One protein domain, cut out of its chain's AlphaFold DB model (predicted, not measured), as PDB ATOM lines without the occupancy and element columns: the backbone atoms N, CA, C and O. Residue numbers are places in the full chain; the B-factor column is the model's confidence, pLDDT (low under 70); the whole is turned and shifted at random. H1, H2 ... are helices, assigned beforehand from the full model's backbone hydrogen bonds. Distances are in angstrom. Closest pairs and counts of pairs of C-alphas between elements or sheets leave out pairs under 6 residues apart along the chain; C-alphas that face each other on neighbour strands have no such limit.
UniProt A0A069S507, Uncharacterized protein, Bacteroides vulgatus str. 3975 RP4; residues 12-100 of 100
ATOM      1  N   GLN A  12      -8.635 -16.624  22.252       94.31
ATOM      2  CA  GLN A  12      -9.182 -16.091  21.008       94.31
ATOM      3  C   GLN A  12     -10.617 -16.580  20.782       94.31
ATOM      4  O   GLN A  12     -11.514 -15.766  20.600       94.31
ATOM      5  N   THR A  13     -10.858 -17.887  20.907       93.56
ATOM      6  CA  THR A  13     -12.195 -18.482  20.765       93.56
ATOM      7  C   THR A  13     -13.175 -17.929  21.798       93.56
ATOM      8  O   THR A  13     -14.315 -17.605  21.474       93.56
ATOM      9  N   ILE A  14     -12.729 -17.786  23.052       92.75
ATOM     10  CA  ILE A  14     -13.534 -17.201  24.134       92.75
ATOM     11  C   ILE A  14     -13.912 -15.753  23.814       92.75
ATOM     12  O   ILE A  14     -15.045 -15.345  24.068       92.75
ATOM     13  N   TYR A  15     -12.959 -14.985  23.288       90.50
ATOM     14  CA  TYR A  15     -13.145 -13.590  22.923       90.50
ATOM     15  C   TYR A  15     -14.118 -13.439  21.752       90.50
ATOM     16  O   TYR A  15     -15.092 -12.704  21.877       90.50
ATOM     17  N   GLU A  16     -13.898 -14.162  20.655       90.12
ATOM     18  CA  GLU A  16     -14.696 -14.057  19.429       90.12
ATOM     19  C   GLU A  16     -16.171 -14.396  19.688       90.12
ATOM     20  O   GLU A  16     -17.044 -13.562  19.449       90.12
ATOM     21  N   ARG A  17     -16.463 -15.543  20.317       90.38
ATOM     22  CA  ARG A  17     -17.855 -15.932  20.611       90.38
ATOM     23  C   ARG A  17     -18.541 -15.038  21.647       90.38
ATOM     24  O   ARG A  17     -19.762 -15.051  21.766       90.38
ATOM     25  N   ALA A  18     -17.791 -14.278  22.453       86.94
ATOM     26  CA  ALA A  18     -18.404 -13.377  23.430       86.94
ATOM     27  C   ALA A  18     -19.199 -12.250  22.753       86.94
ATOM     28  O   ALA A  18     -20.122 -11.725  23.379       86.94
ATOM     29  N   PHE A  19     -18.876 -11.918  21.498       86.81
ATOM     30  CA  PHE A  19     -19.617 -10.962  20.673       86.81
ATOM     31  C   PHE A  19     -20.849 -11.557  19.989       86.81
ATOM     32  O   PHE A  19     -21.607 -10.814  19.379       86.81
ATOM     33  N   GLU A  20     -21.069 -12.865  20.116       88.12
ATOM     34  CA  GLU A  20     -22.261 -13.572  19.629       88.12
ATOM     35  C   GLU A  20     -23.249 -13.873  20.772       88.12
ATOM     36  O   GLU A  20     -24.355 -14.367  20.562       88.12
ATOM     37  N   ASP A  21     -22.868 -13.569  22.016       90.62
ATOM     38  CA  ASP A  21     -23.702 -13.780  23.193       90.62
ATOM     39  C   ASP A  21     -24.789 -12.700  23.267       90.62
ATOM     40  O   ASP A  21     -24.573 -11.599  23.781       90.62
ATOM     41  N   VAL A  22     -25.979 -13.040  22.762       92.25
ATOM     42  CA  VAL A  22     -27.157 -12.159  22.724       92.25
ATOM     43  C   VAL A  22     -27.446 -11.524  24.082       92.25
ATOM     44  O   VAL A  22     -27.755 -10.338  24.142       92.25
ATOM     45  N   LEU A  23     -27.305 -12.260  25.190       92.69
ATOM     46  CA  LEU A  23     -27.572 -11.700  26.514       92.69
ATOM     47  C   LEU A  23     -26.526 -10.644  26.889       92.69
ATOM     48  O   LEU A  23     -26.883  -9.600  27.432       92.69
ATOM     49  N   LYS A  24     -25.241 -10.866  26.593       91.44
ATOM     50  CA  LYS A  24     -24.209  -9.832  26.804       91.44
ATOM     51  C   LYS A  24     -24.452  -8.607  25.932       91.44
ATOM     52  O   LYS A  24     -24.304  -7.487  26.421       91.44
ATOM     53  N   ILE A  25     -24.834  -8.825  24.676       93.31
ATOM     54  CA  ILE A  25     -25.166  -7.756  23.737       93.31
ATOM     55  C   ILE A  25     -26.333  -6.931  24.279       93.31
ATOM     56  O   ILE A  25     -26.209  -5.716  24.399       93.31
ATOM     57  N   TRP A  26     -27.408  -7.588  24.705       94.56
ATOM     58  CA  TRP A  26     -28.601  -6.952  25.258       94.56
ATOM     59  C   TRP A  26     -28.299  -6.126  26.513       94.56
ATOM     60  O   TRP A  26     -28.692  -4.962  26.624       94.56
ATOM     61  N   LEU A  27     -27.499  -6.682  27.428       93.31
ATOM     62  CA  LEU A  27     -27.030  -5.967  28.617       93.31
ATOM     63  C   LEU A  27     -26.210  -4.712  28.272       93.31
ATOM     64  O   LEU A  27     -26.214  -3.756  29.046       93.31
ATOM     65  N   TYR A  28     -25.504  -4.706  27.140       92.12
ATOM     66  CA  TYR A  28     -24.733  -3.558  26.664       92.12
ATOM     67  C   TYR A  28     -25.585  -2.533  25.896       92.12
ATOM     68  O   TYR A  28     -25.344  -1.323  25.982       92.12
ATOM     69  N   THR A  29     -26.564  -2.984  25.113       93.19
ATOM     70  CA  THR A  29     -27.364  -2.105  24.256       93.19
ATOM     71  C   THR A  29     -28.473  -1.404  25.020       93.19
ATOM     72  O   THR A  29     -28.549  -0.175  24.931       93.19
ATOM     73  N   GLU A  30     -29.269  -2.165  25.772       92.44
ATOM     74  CA  GLU A  30     -30.520  -1.715  26.403       92.44
ATOM     75  C   GLU A  30     -30.498  -1.858  27.931       92.44
ATOM     76  O   GLU A  30     -31.206  -1.140  28.636       92.44
ATOM     77  N   GLY A  31     -29.621  -2.714  28.463       92.44
ATOM     78  CA  GLY A  31     -29.399  -2.854  29.899       92.44
ATOM     79  C   GLY A  31     -30.249  -3.942  30.568       92.44
ATOM     80  O   GLY A  31     -31.123  -4.554  29.960       92.44
ATOM     81  N   PRO A  32     -29.984  -4.228  31.855       93.06
ATOM     82  CA  PRO A  32     -30.576  -5.375  32.543       93.06
ATOM     83  C   PRO A  32     -32.065  -5.205  32.877       93.06
ATOM     84  O   PRO A  32     -32.762  -6.208  33.032       93.06
ATOM     85  N   GLN A  33     -32.571  -3.970  33.002       92.06
ATOM     86  CA  GLN A  33     -34.004  -3.728  33.214       92.06
ATOM     87  C   GLN A  33     -34.839  -4.301  32.071       92.06
ATOM     88  O   GLN A  33     -35.884  -4.900  32.328       92.06
ATOM     89  N   ASP A  34     -34.372  -4.114  30.837       93.50
ATOM     90  CA  ASP A  34     -35.103  -4.502  29.635       93.50
ATOM     91  C   ASP A  34     -35.233  -6.029  29.530       93.50
ATOM     92  O   ASP A  34     -36.332  -6.561  29.369       93.50
ATOM     93  N   VAL A  35     -34.146  -6.745  29.837       93.88
ATOM     94  CA  VAL A  35     -34.136  -8.212  29.951       93.88
ATOM     95  C   VAL A  35     -35.218  -8.710  30.921       93.88
ATOM     96  O   VAL A  35     -35.990  -9.612  30.595       93.88
ATOM     97  N   LEU A  36     -35.322  -8.130  32.125       92.06
ATOM     98  CA  LEU A  36     -36.361  -8.544  33.081       92.06
ATOM     99  C   LEU A  36     -37.765  -8.093  32.670       92.06
ATOM    100  O   LEU A  36     -38.735  -8.788  32.985       92.06
ATOM    101  N   ALA A  37     -37.900  -6.963  31.975       92.12
ATOM    102  CA  ALA A  37     -39.178  -6.525  31.428       92.12
ATOM    103  C   ALA A  37     -39.704  -7.529  30.392       92.12
ATOM    104  O   ALA A  37     -40.883  -7.893  30.443       92.12
ATOM    105  N   PHE A  38     -38.827  -8.053  29.532       94.44
ATOM    106  CA  PHE A  38     -39.158  -9.128  28.600       94.44
ATOM    107  C   PHE A  38     -39.613 -10.396  29.326       94.44
ATOM    108  O   PHE A  38     -40.688 -10.924  29.041       94.44
ATOM    109  N   VAL A  39     -38.853 -10.853  30.326       93.88
ATOM    110  CA  VAL A  39     -39.214 -12.049  31.107       93.88
ATOM    111  C   VAL A  39     -40.570 -11.860  31.790       93.88
ATOM    112  O   VAL A  39     -41.441 -12.723  31.688       93.88
ATOM    113  N   LYS A  40     -40.798 -10.699  32.417       93.19
ATOM    114  CA  LYS A  40     -42.083 -10.348  33.037       93.19
ATOM    115  C   LYS A  40     -43.228 -10.382  32.028       93.19
ATOM    116  O   LYS A  40     -44.302 -10.876  32.358       93.19
ATOM    117  N   LYS A  41     -43.021  -9.864  30.814       94.19
ATOM    118  CA  LYS A  41     -44.021  -9.889  29.736       94.19
ATOM    119  C   LYS A  41     -44.362 -11.325  29.321       94.19
ATOM    120  O   LYS A  41     -45.521 -11.603  29.036       94.19
ATOM    121  N   LYS A  42     -43.376 -12.226  29.312       94.88
ATOM    122  CA  LYS A  42     -43.546 -13.631  28.914       94.88
ATOM    123  C   LYS A  42     -44.228 -14.498  29.964       94.88
ATOM    124  O   LYS A  42     -45.025 -15.355  29.602       94.88
ATOM    125  N   THR A  43     -43.923 -14.296  31.242       93.69
ATOM    126  CA  THR A  43     -44.352 -15.220  32.306       93.69
ATOM    127  C   THR A  43     -45.308 -14.612  33.324       93.69
ATOM    128  O   THR A  43     -45.883 -15.335  34.132       93.69
ATOM    129  N   GLY A  44     -45.449 -13.286  33.352       91.81
ATOM    130  CA  GLY A  44     -46.138 -12.581  34.434       91.81
ATOM    131  C   GLY A  44     -45.393 -12.625  35.775       91.81
ATOM    132  O   GLY A  44     -45.935 -12.161  36.782       91.81
ATOM    133  N   GLN A  45     -44.163 -13.161  35.810       87.62
ATOM    134  CA  GLN A  45     -43.363 -13.287  37.028       87.62
ATOM    135  C   GLN A  45     -43.183 -11.925  37.703       87.62
ATOM    136  O   GLN A  45     -42.826 -10.917  37.085       87.62
ATOM    137  N   LYS A  46     -43.434 -11.898  39.014       84.31
ATOM    138  CA  LYS A  46     -43.183 -10.730  39.851       84.31
ATOM    139  C   LYS A  46     -41.781 -10.846  40.433       84.31
ATOM    140  O   LYS A  46     -41.485 -11.792  41.154       84.31
ATOM    141  N   PHE A  47     -40.940  -9.866  40.143       80.38
ATOM    142  CA  PHE A  47     -39.645  -9.723  40.796       80.38
ATOM    143  C   PHE A  47     -39.811  -8.841  42.036       80.38
ATOM    144  O   PHE A  47     -40.533  -7.841  41.997       80.38
ATOM    145  N   ASN A  48     -39.179  -9.219  43.146       69.12
ATOM    146  CA  ASN A  48     -39.220  -8.434  44.377       69.12
ATOM    147  C   ASN A  48     -38.233  -7.262  44.235       69.12
ATOM    148  O   ASN A  48     -37.052  -7.366  44.555       69.12
ATOM    149  N   TRP A  49     -38.701  -6.163  43.638       64.25
ATOM    150  CA  TRP A  49     -37.880  -4.994  43.312       64.25
ATOM    151  C   TRP A  49     -37.581  -4.185  44.568       64.25
ATOM    152  O   TRP A  49     -38.347  -3.299  44.941       64.25
ATOM    153  N   HIS A  50     -36.508  -4.523  45.272       57.22
ATOM    154  CA  HIS A  50     -36.103  -3.777  46.469       57.22
ATOM    155  C   HIS A  50     -34.872  -2.911  46.199       57.22
ATOM    156  O   HIS A  50     -34.560  -2.021  46.983       57.22
ATOM    157  N   THR A  51     -34.229  -3.083  45.043       54.50
ATOM    158  CA  THR A  51     -33.086  -2.273  44.634       54.50
ATOM    159  C   THR A  51     -33.143  -1.941  43.141       54.50
ATOM    160  O   THR A  51     -33.365  -2.791  42.281       54.50
ATOM    161  N   ARG A  52     -32.983  -0.648  42.826       67.81
ATOM    162  CA  ARG A  52     -33.009  -0.093  41.458       67.81
ATOM    163  C   ARG A  52     -31.660  -0.204  40.736       67.81
ATOM    164  O   ARG A  52     -31.532   0.289  39.619       67.81
ATOM    165  N   HIS A  53     -30.643  -0.779  41.375       86.19
ATOM    166  CA  HIS A  53     -29.288  -0.777  40.842       86.19
ATOM    167  C   HIS A  53     -29.092  -1.898  39.817       86.19
ATOM    168  O   HIS A  53     -29.457  -3.048  40.059       86.19
ATOM    169  N   ASN A  54     -28.441  -1.579  38.696       87.88
ATOM    170  CA  ASN A  54     -28.210  -2.514  37.591       87.88
ATOM    171  C   ASN A  54     -27.560  -3.829  38.048       87.88
ATOM    172  O   ASN A  54     -27.910  -4.891  37.541       87.88
ATOM    173  N   CYS A  55     -26.657  -3.786  39.033       87.56
ATOM    174  CA  CYS A  55     -25.995  -4.996  39.530       87.56
ATOM    175  C   CYS A  55     -26.951  -5.990  40.200       87.56
ATOM    176  O   CYS A  55     -26.740  -7.193  40.064       87.56
ATOM    177  N   ASP A  56     -28.001  -5.527  40.880       88.06
ATOM    178  CA  ASP A  56     -28.962  -6.422  41.537       88.06
ATOM    179  C   ASP A  56     -29.896  -7.085  40.523       88.06
ATOM    180  O   ASP A  56     -30.267  -8.255  40.652       88.06
ATOM    181  N   ILE A  57     -30.206  -6.357  39.452       90.31
ATOM    182  CA  ILE A  57     -30.962  -6.869  38.312       90.31
ATOM    183  C   ILE A  57     -30.135  -7.929  37.581       90.31
ATOM    184  O   ILE A  57     -30.604  -9.048  37.380       90.31
ATOM    185  N   CYS A  58     -28.868  -7.626  37.277       90.56
ATOM    186  CA  CYS A  58     -27.924  -8.600  36.733       90.56
ATOM    187  C   CYS A  58     -27.816  -9.833  37.635       90.56
ATOM    188  O   CYS A  58     -27.866 -10.957  37.141       90.56
ATOM    189  N   ARG A  59     -27.702  -9.649  38.959       89.38
ATOM    190  CA  ARG A  59     -27.671 -10.765  39.910       89.38
ATOM    191  C   ARG A  59     -28.907 -11.641  39.742       89.38
ATOM    192  O   ARG A  59     -28.739 -12.836  39.551       89.38
ATOM    193  N   THR A  60     -30.101 -11.052  39.724       90.31
ATOM    194  CA  THR A  60     -31.367 -11.775  39.525       90.31
ATOM    195  C   THR A  60     -31.349 -12.596  38.235       90.31
ATOM    196  O   THR A  60     -31.576 -13.801  38.295       90.31
ATOM    197  N   ILE A  61     -30.977 -11.980  37.104       91.81
ATOM    198  CA  ILE A  61     -30.876 -12.642  35.789       91.81
ATOM    199  C   ILE A  61     -29.962 -13.874  35.841       91.81
ATOM    200  O   ILE A  61     -30.278 -14.905  35.255       91.81
ATOM    201  N   PHE A  62     -28.825 -13.783  36.537       90.50
ATOM    202  CA  PHE A  62     -27.833 -14.862  36.569       90.50
ATOM    203  C   PHE A  62     -28.028 -15.881  37.703       90.50
ATOM    204  O   PHE A  62     -27.460 -16.972  37.622       90.50
ATOM    205  N   THR A  63     -28.781 -15.556  38.759       89.31
ATOM    206  CA  THR A  63     -29.025 -16.473  39.888       89.31
ATOM    207  C   THR A  63     -30.353 -17.211  39.794       89.31
ATOM    208  O   THR A  63     -30.434 -18.352  40.250       89.31
ATOM    209  N   ASP A  64     -31.385 -16.600  39.211       89.81
ATOM    210  CA  ASP A  64     -32.651 -17.282  38.955       89.81
ATOM    211  C   ASP A  64     -32.524 -18.130  37.682       89.81
ATOM    212  O   ASP A  64     -32.510 -17.632  36.555       89.81
ATOM    213  N   LYS A  65     -32.415 -19.450  37.869       87.44
ATOM    214  CA  LYS A  65     -32.220 -20.410  36.773       87.44
ATOM    215  C   LYS A  65     -33.387 -20.439  35.783       87.44
ATOM    216  O   LYS A  65     -33.175 -20.846  34.643       87.44
ATOM    217  N   SER A  66     -34.587 -20.024  36.198       92.31
ATOM    218  CA  SER A  66     -35.756 -20.001  35.313       92.31
ATOM    219  C   SER A  66     -35.606 -18.949  34.212       92.31
ATOM    220  O   SER A  66     -35.941 -19.212  33.059       92.31
ATOM    221  N   ILE A  67     -34.999 -17.802  34.536       92.69
ATOM    222  CA  ILE A  67     -34.846 -16.663  33.628       92.69
ATOM    223  C   ILE A  67     -34.025 -17.047  32.401       92.69
ATOM    224  O   ILE A  67     -34.459 -16.823  31.275       92.69
ATOM    225  N   LEU A  68     -32.863 -17.674  32.598       91.94
ATOM    226  CA  LEU A  68     -32.009 -18.077  31.478       91.94
ATOM    227  C   LEU A  68     -32.679 -19.118  30.568       91.94
ATOM    228  O   LEU A  68     -32.403 -19.120  29.370       91.94
ATOM    229  N   SER A  69     -33.550 -19.979  31.109       93.88
ATOM    230  CA  SER A  69     -34.352 -20.892  30.284       93.88
ATOM    231  C   SER A  69     -35.349 -20.113  29.439       93.88
ATOM    232  O   SER A  69     -35.338 -20.248  28.225       93.88
ATOM    233  N   ILE A  70     -36.123 -19.215  30.057       95.44
ATOM    234  CA  ILE A  70     -37.129 -18.397  29.362       95.44
ATOM    235  C   ILE A  70     -36.491 -17.591  28.226       95.44
ATOM    236  O   ILE A  70     -37.039 -17.540  27.125       95.44
ATOM    237  N   LEU A  71     -35.328 -16.986  28.478       94.31
ATOM    238  CA  LEU A  71     -34.583 -16.239  27.466       94.31
ATOM    239  C   LEU A  71     -34.124 -17.142  26.315       94.31
ATOM    240  O   LEU A  71     -34.273 -16.766  25.158       94.31
ATOM    241  N   ARG A  72     -33.610 -18.341  26.617       92.88
ATOM    242  CA  ARG A  72     -33.195 -19.313  25.597       92.88
ATOM    243  C   ARG A  72     -34.378 -19.791  24.754       92.88
ATOM    244  O   ARG A  72     -34.271 -19.830  23.534       92.88
ATOM    245  N   ASP A  73     -35.497 -20.102  25.398       95.56
ATOM    246  CA  ASP A  73     -36.703 -20.628  24.750       95.56
ATOM    247  C   ASP A  73     -37.400 -19.572  23.873       95.56
ATOM    248  O   ASP A  73     -38.204 -19.910  23.009       95.56
ATOM    249  N   ASN A  74     -37.080 -18.286  24.067       94.62
ATOM    250  CA  ASN A  74     -37.633 -17.163  23.307       94.62
ATOM    251  C   ASN A  74     -36.548 -16.342  22.582       94.62
ATOM    252  O   ASN A  74     -36.770 -15.165  22.292       94.62
ATOM    253  N   VAL A  75     -35.380 -16.933  22.292       90.44
ATOM    254  CA  VAL A  75     -34.209 -16.187  21.793       90.44
ATOM    255  C   VAL A  75     -34.490 -15.413  20.502       90.44
ATOM    256  O   VAL A  75     -34.117 -14.253  20.423       90.44
ATOM    257  N   PHE A  76     -35.237 -15.991  19.557       89.94
ATOM    258  CA  PHE A  76     -35.567 -15.352  18.274       89.94
ATOM    259  C   PHE A  76     -36.458 -14.107  18.398       89.94
ATOM    260  O   PHE A  76     -36.492 -13.272  17.503       89.94
ATOM    261  N   GLU A  77     -37.235 -13.992  19.478       91.44
ATOM    262  CA  GLU A  77     -38.002 -12.771  19.751       91.44
ATOM    263  C   GLU A  77     -37.159 -11.758  20.530       91.44
ATOM    264  O   GLU A  77     -37.330 -10.549  20.382       91.44
ATOM    265  N   ALA A  78     -36.257 -12.257  21.372       87.69
ATOM    266  CA  ALA A  78     -35.414 -11.454  22.238       87.69
ATOM    267  C   ALA A  78     -34.211 -10.821  21.519       87.69
ATOM    268  O   ALA A  78     -33.736  -9.777  21.951       87.69
ATOM    269  N   ASP A  79     -33.684 -11.441  20.464       88.44
ATOM    270  CA  ASP A  79     -32.379 -11.097  19.885       88.44
ATOM    271  C   ASP A  79     -32.404  -9.923  18.895       88.44
ATOM    272  O   ASP A  79     -31.422  -9.186  18.776       88.44
ATOM    273  N   SER A  80     -33.528  -9.716  18.214       88.06
ATOM    274  CA  SER A  80     -33.603  -8.862  17.027       88.06
ATOM    275  C   SER A  80     -33.258  -7.399  17.323       88.06
ATOM    276  O   SER A  80     -32.467  -6.784  16.603       88.06
ATOM    277  N   MET A  81     -33.809  -6.839  18.405       90.94
ATOM    278  CA  MET A  81     -33.546  -5.451  18.808       90.94
ATOM    279  C   MET A  81     -32.132  -5.260  19.388       90.94
ATOM    280  O   MET A  81     -31.418  -4.373  18.904       90.94
ATOM    281  N   PRO A  82     -31.659  -6.096  20.337       93.38
ATOM    282  CA  PRO A  82     -30.282  -6.046  20.819       93.38
ATOM    283  C   PRO A  82     -29.229  -6.121  19.714       93.38
ATOM    284  O   PRO A  82     -28.309  -5.300  19.686       93.38
ATOM    285  N   LEU A  83     -29.359  -7.068  18.780       92.38
ATOM    286  CA  LEU A  83     -28.391  -7.248  17.699       92.38
ATOM    287  C   LEU A  83     -28.370  -6.038  16.761       92.38
ATOM    288  O   LEU A  83     -27.294  -5.524  16.442       92.38
ATOM    289  N   LEU A  84     -29.541  -5.518  16.381       93.00
ATOM    290  CA  LEU A  84     -29.641  -4.312  15.558       93.00
ATOM    291  C   LEU A  84     -28.951  -3.117  16.229       93.00
ATOM    292  O   LEU A  84     -28.118  -2.445  15.613       93.00
ATOM    293  N   PHE A  85     -29.255  -2.861  17.504       93.75
ATOM    294  CA  PHE A  85     -28.640  -1.755  18.237       93.75
ATOM    295  C   PHE A  85     -27.136  -1.926  18.402       93.75
ATOM    296  O   PHE A  85     -26.397  -0.940  18.319       93.75
ATOM    297  N   TYR A  86     -26.665  -3.154  18.592       94.06
ATOM    298  CA  TYR A  86     -25.242  -3.444  18.657       94.06
ATOM    299  C   TYR A  86     -24.538  -3.143  17.340       94.06
ATOM    300  O   TYR A  86     -23.539  -2.428  17.355       94.06
ATOM    301  N   HIS A  87     -25.079  -3.592  16.206       92.75
ATOM    302  CA  HIS A  87     -24.499  -3.295  14.896       92.75
ATOM    303  C   HIS A  87     -24.420  -1.787  14.630       92.75
ATOM    304  O   HIS A  87     -23.379  -1.295  14.184       92.75
ATOM    305  N   CYS A  88     -25.468  -1.031  14.974       94.12
ATOM    306  CA  CYS A  88     -25.470   0.430  14.863       94.12
ATOM    307  C   CYS A  88     -24.400   1.088  15.754       94.12
ATOM    308  O   CYS A  88     -23.628   1.930  15.279       94.12
ATOM    309  N   LYS A  89     -24.313   0.696  17.034       93.12
ATOM    310  CA  LYS A  89     -23.302   1.218  17.973       93.12
ATOM    311  C   LYS A  89     -21.879   0.858  17.535       93.12
ATOM    312  O   LYS A  89     -21.016   1.731  17.508       93.12
ATOM    313  N   ALA A  90     -21.642  -0.396  17.150       91.25
ATOM    314  CA  ALA A  90     -20.336  -0.893  16.725       91.25
ATOM    315  C   ALA A  90     -19.838  -0.177  15.464       91.25
ATOM    316  O   ALA A  90     -18.687   0.256  15.421       91.25
ATOM    317  N   LYS A  91     -20.712   0.020  14.467       93.12
ATOM    318  CA  LYS A  91     -20.386   0.795  13.263       93.12
ATOM    319  C   LYS A  91     -19.962   2.223  13.617       93.12
ATOM    320  O   LYS A  91     -18.907   2.670  13.182       93.12
ATOM    321  N   THR A  92     -20.747   2.894  14.460       94.12
ATOM    322  CA  THR A  92     -20.483   4.280  14.882       94.12
ATOM    323  C   THR A  92     -19.142   4.408  15.615       94.12
ATOM    324  O   THR A  92     -18.356   5.309  15.329       94.12
ATOM    325  N   GLU A  93     -18.847   3.494  16.543       91.88
ATOM    326  CA  GLU A  93     -17.592   3.519  17.303       91.88
ATOM    327  C   GLU A  93     -16.378   3.175  16.427       91.88
ATOM    328  O   GLU A  93     -15.324   3.794  16.571       91.88
ATOM    329  N   ASN A  94     -16.517   2.245  15.477       90.81
ATOM    330  CA  ASN A  94     -15.454   1.928  14.519       90.81
ATOM    331  C   ASN A  94     -15.130   3.127  13.620       90.81
ATOM    332  O   ASN A  94     -13.960   3.470  13.470       90.81
ATOM    333  N   GLU A  95     -16.150   3.815  13.095       93.94
ATOM    334  CA  GLU A  95     -15.961   5.050  12.325       93.94
ATOM    335  C   GLU A  95     -15.242   6.129  13.149       93.94
ATOM    336  O   GLU A  95     -14.366   6.827  12.629       93.94
ATOM    337  N   ARG A  96     -15.568   6.249  14.445       93.31
ATOM    338  CA  ARG A  96     -14.913   7.188  15.368       93.31
ATOM    339  C   ARG A  96     -13.430   6.870  15.559       93.31
ATOM    340  O   ARG A  96     -12.621   7.790  15.547       93.31
ATOM    341  N   ARG A  97     -13.078   5.588  15.695       91.62
ATOM    342  CA  ARG A  97     -11.688   5.124  15.853       91.62
ATOM    343  C   ARG A  97     -10.850   5.331  14.599       91.62
ATOM    344  O   ARG A  97      -9.690   5.674  14.720       91.62
ATOM    345  N   THR A  98     -11.427   5.147  13.412       89.50
ATOM    346  CA  THR A  98     -10.707   5.337  12.138       89.50
ATOM    347  C   THR A  98     -10.466   6.801  11.767       89.50
ATOM    348  O   THR A  98      -9.683   7.075  10.864       89.50
ATOM    349  N   LYS A  99     -11.175   7.737  12.412       79.94
ATOM    350  CA  LYS A  99     -11.040   9.187  12.193       79.94
ATOM    351  C   LYS A  99     -10.097   9.866  13.200       79.94
ATOM    352  O   LYS A  99      -9.854  11.061  13.047       79.94
ATOM    353  N   GLN A 100      -9.637   9.144  14.227       59.16
ATOM    354  CA  GLN A 100      -8.587   9.574  15.162       59.16
ATOM    355  C   GLN A 100      -7.223   9.114  14.660       59.16
ATOM    356  O   GLN A 100      -6.261   9.880  14.873       59.16
TER     357      GLN A 100
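AT A GLANCE: This is residues 12 to 100 of the 100 residues of an uncharacterized protein of Bacteroides vulgatus str. 3975 RP4 (UniProt A0A069S507). A long straight helix, H7, crosses H2 near its beginning and then leaves a small body of short crossed helices as an arm, whose residues 90 to 100 stick out. In the body, H2 lies near the middle and H3, H4 and H5 cluster at the end away from that arm; little H6 leads the chain back to H7, and H1 sticks out separately with residues 12 to 18. The printed part has 89 residues with seven named helices, H1 to H7 in order along the chain, and no named strand: all helix. It is elongated, spanning 47 by 27 by 24 A, and only just loose, close to compact, with a radius of gyration of the C-alphas of 14.8 A.

HOW THE PARTS SIT: Begin with H7, residues 80 to 98, which touches H2, residues 22 to 29, with residues 82 to 86 alone. Look at Trp 26 and Pro 82, whose C-alphas are the closest, 4.8 A; the two helices run the same way at a steep tilt of 58 degrees. H2 only just touches H3, residues 32 to 43, and only at the corner, with Trp 26 and Val 35 closest at 7.4 A between C-alphas. H3 is the hub, touching three other helices. Its residues 32 to 36 touch H4, residues 54 to 63, at a steep tilt of 46 degrees, the same way; the closest C-alphas, of Pro 32 and Cys 58, are 5.9 A apart. At Val 39 alone it only just touches H5, residues 65 to 73, about perpendicular at 79 degrees; the closest C-alphas, of Val 39 and Ile 67, are 6.8 A apart. H4 and H5 only just touch, with 3 pairs of C-alphas within 8 A, and only at the corner: the closest are Ile 61 and Ile 67, 6.0 A between C-alphas. H6, residues 75 to 78, is near H2 and meets H7 only through their link. H1, residues 12 to 18, is close to H2 but not clearly touching it, with the C-alphas of Ala 18 and Lys 24 closest at 7.6 A. Every O i to N i+4 pair is within hydrogen-bond range in H1, H2, H3, H4 and H7, and 4 of 5 in H5; H6 is too short for such a pair.

IN THESE COORDINATES: Find C-alpha 80 at (-33.603, -8.862, 17.027); from there H7 runs 27.4 A to C-alpha 98 at (-10.707, 5.337, 12.138). H3 covers 16.9 A, H4 14.2 A, H5 12.8 A, H2 10.2 A, H1 9.9 A and H6 4.9 A. H1 begins at C-alpha 12, (-9.182, -16.091, 21.008).

THE WHOLE: The C-alphas farthest apart, of Gly 44 and Gln 100, are 47.7 A apart. The printed part has no cut and no long link. Confidence is low, under 70, at residues 48 to 52 and at residue 100.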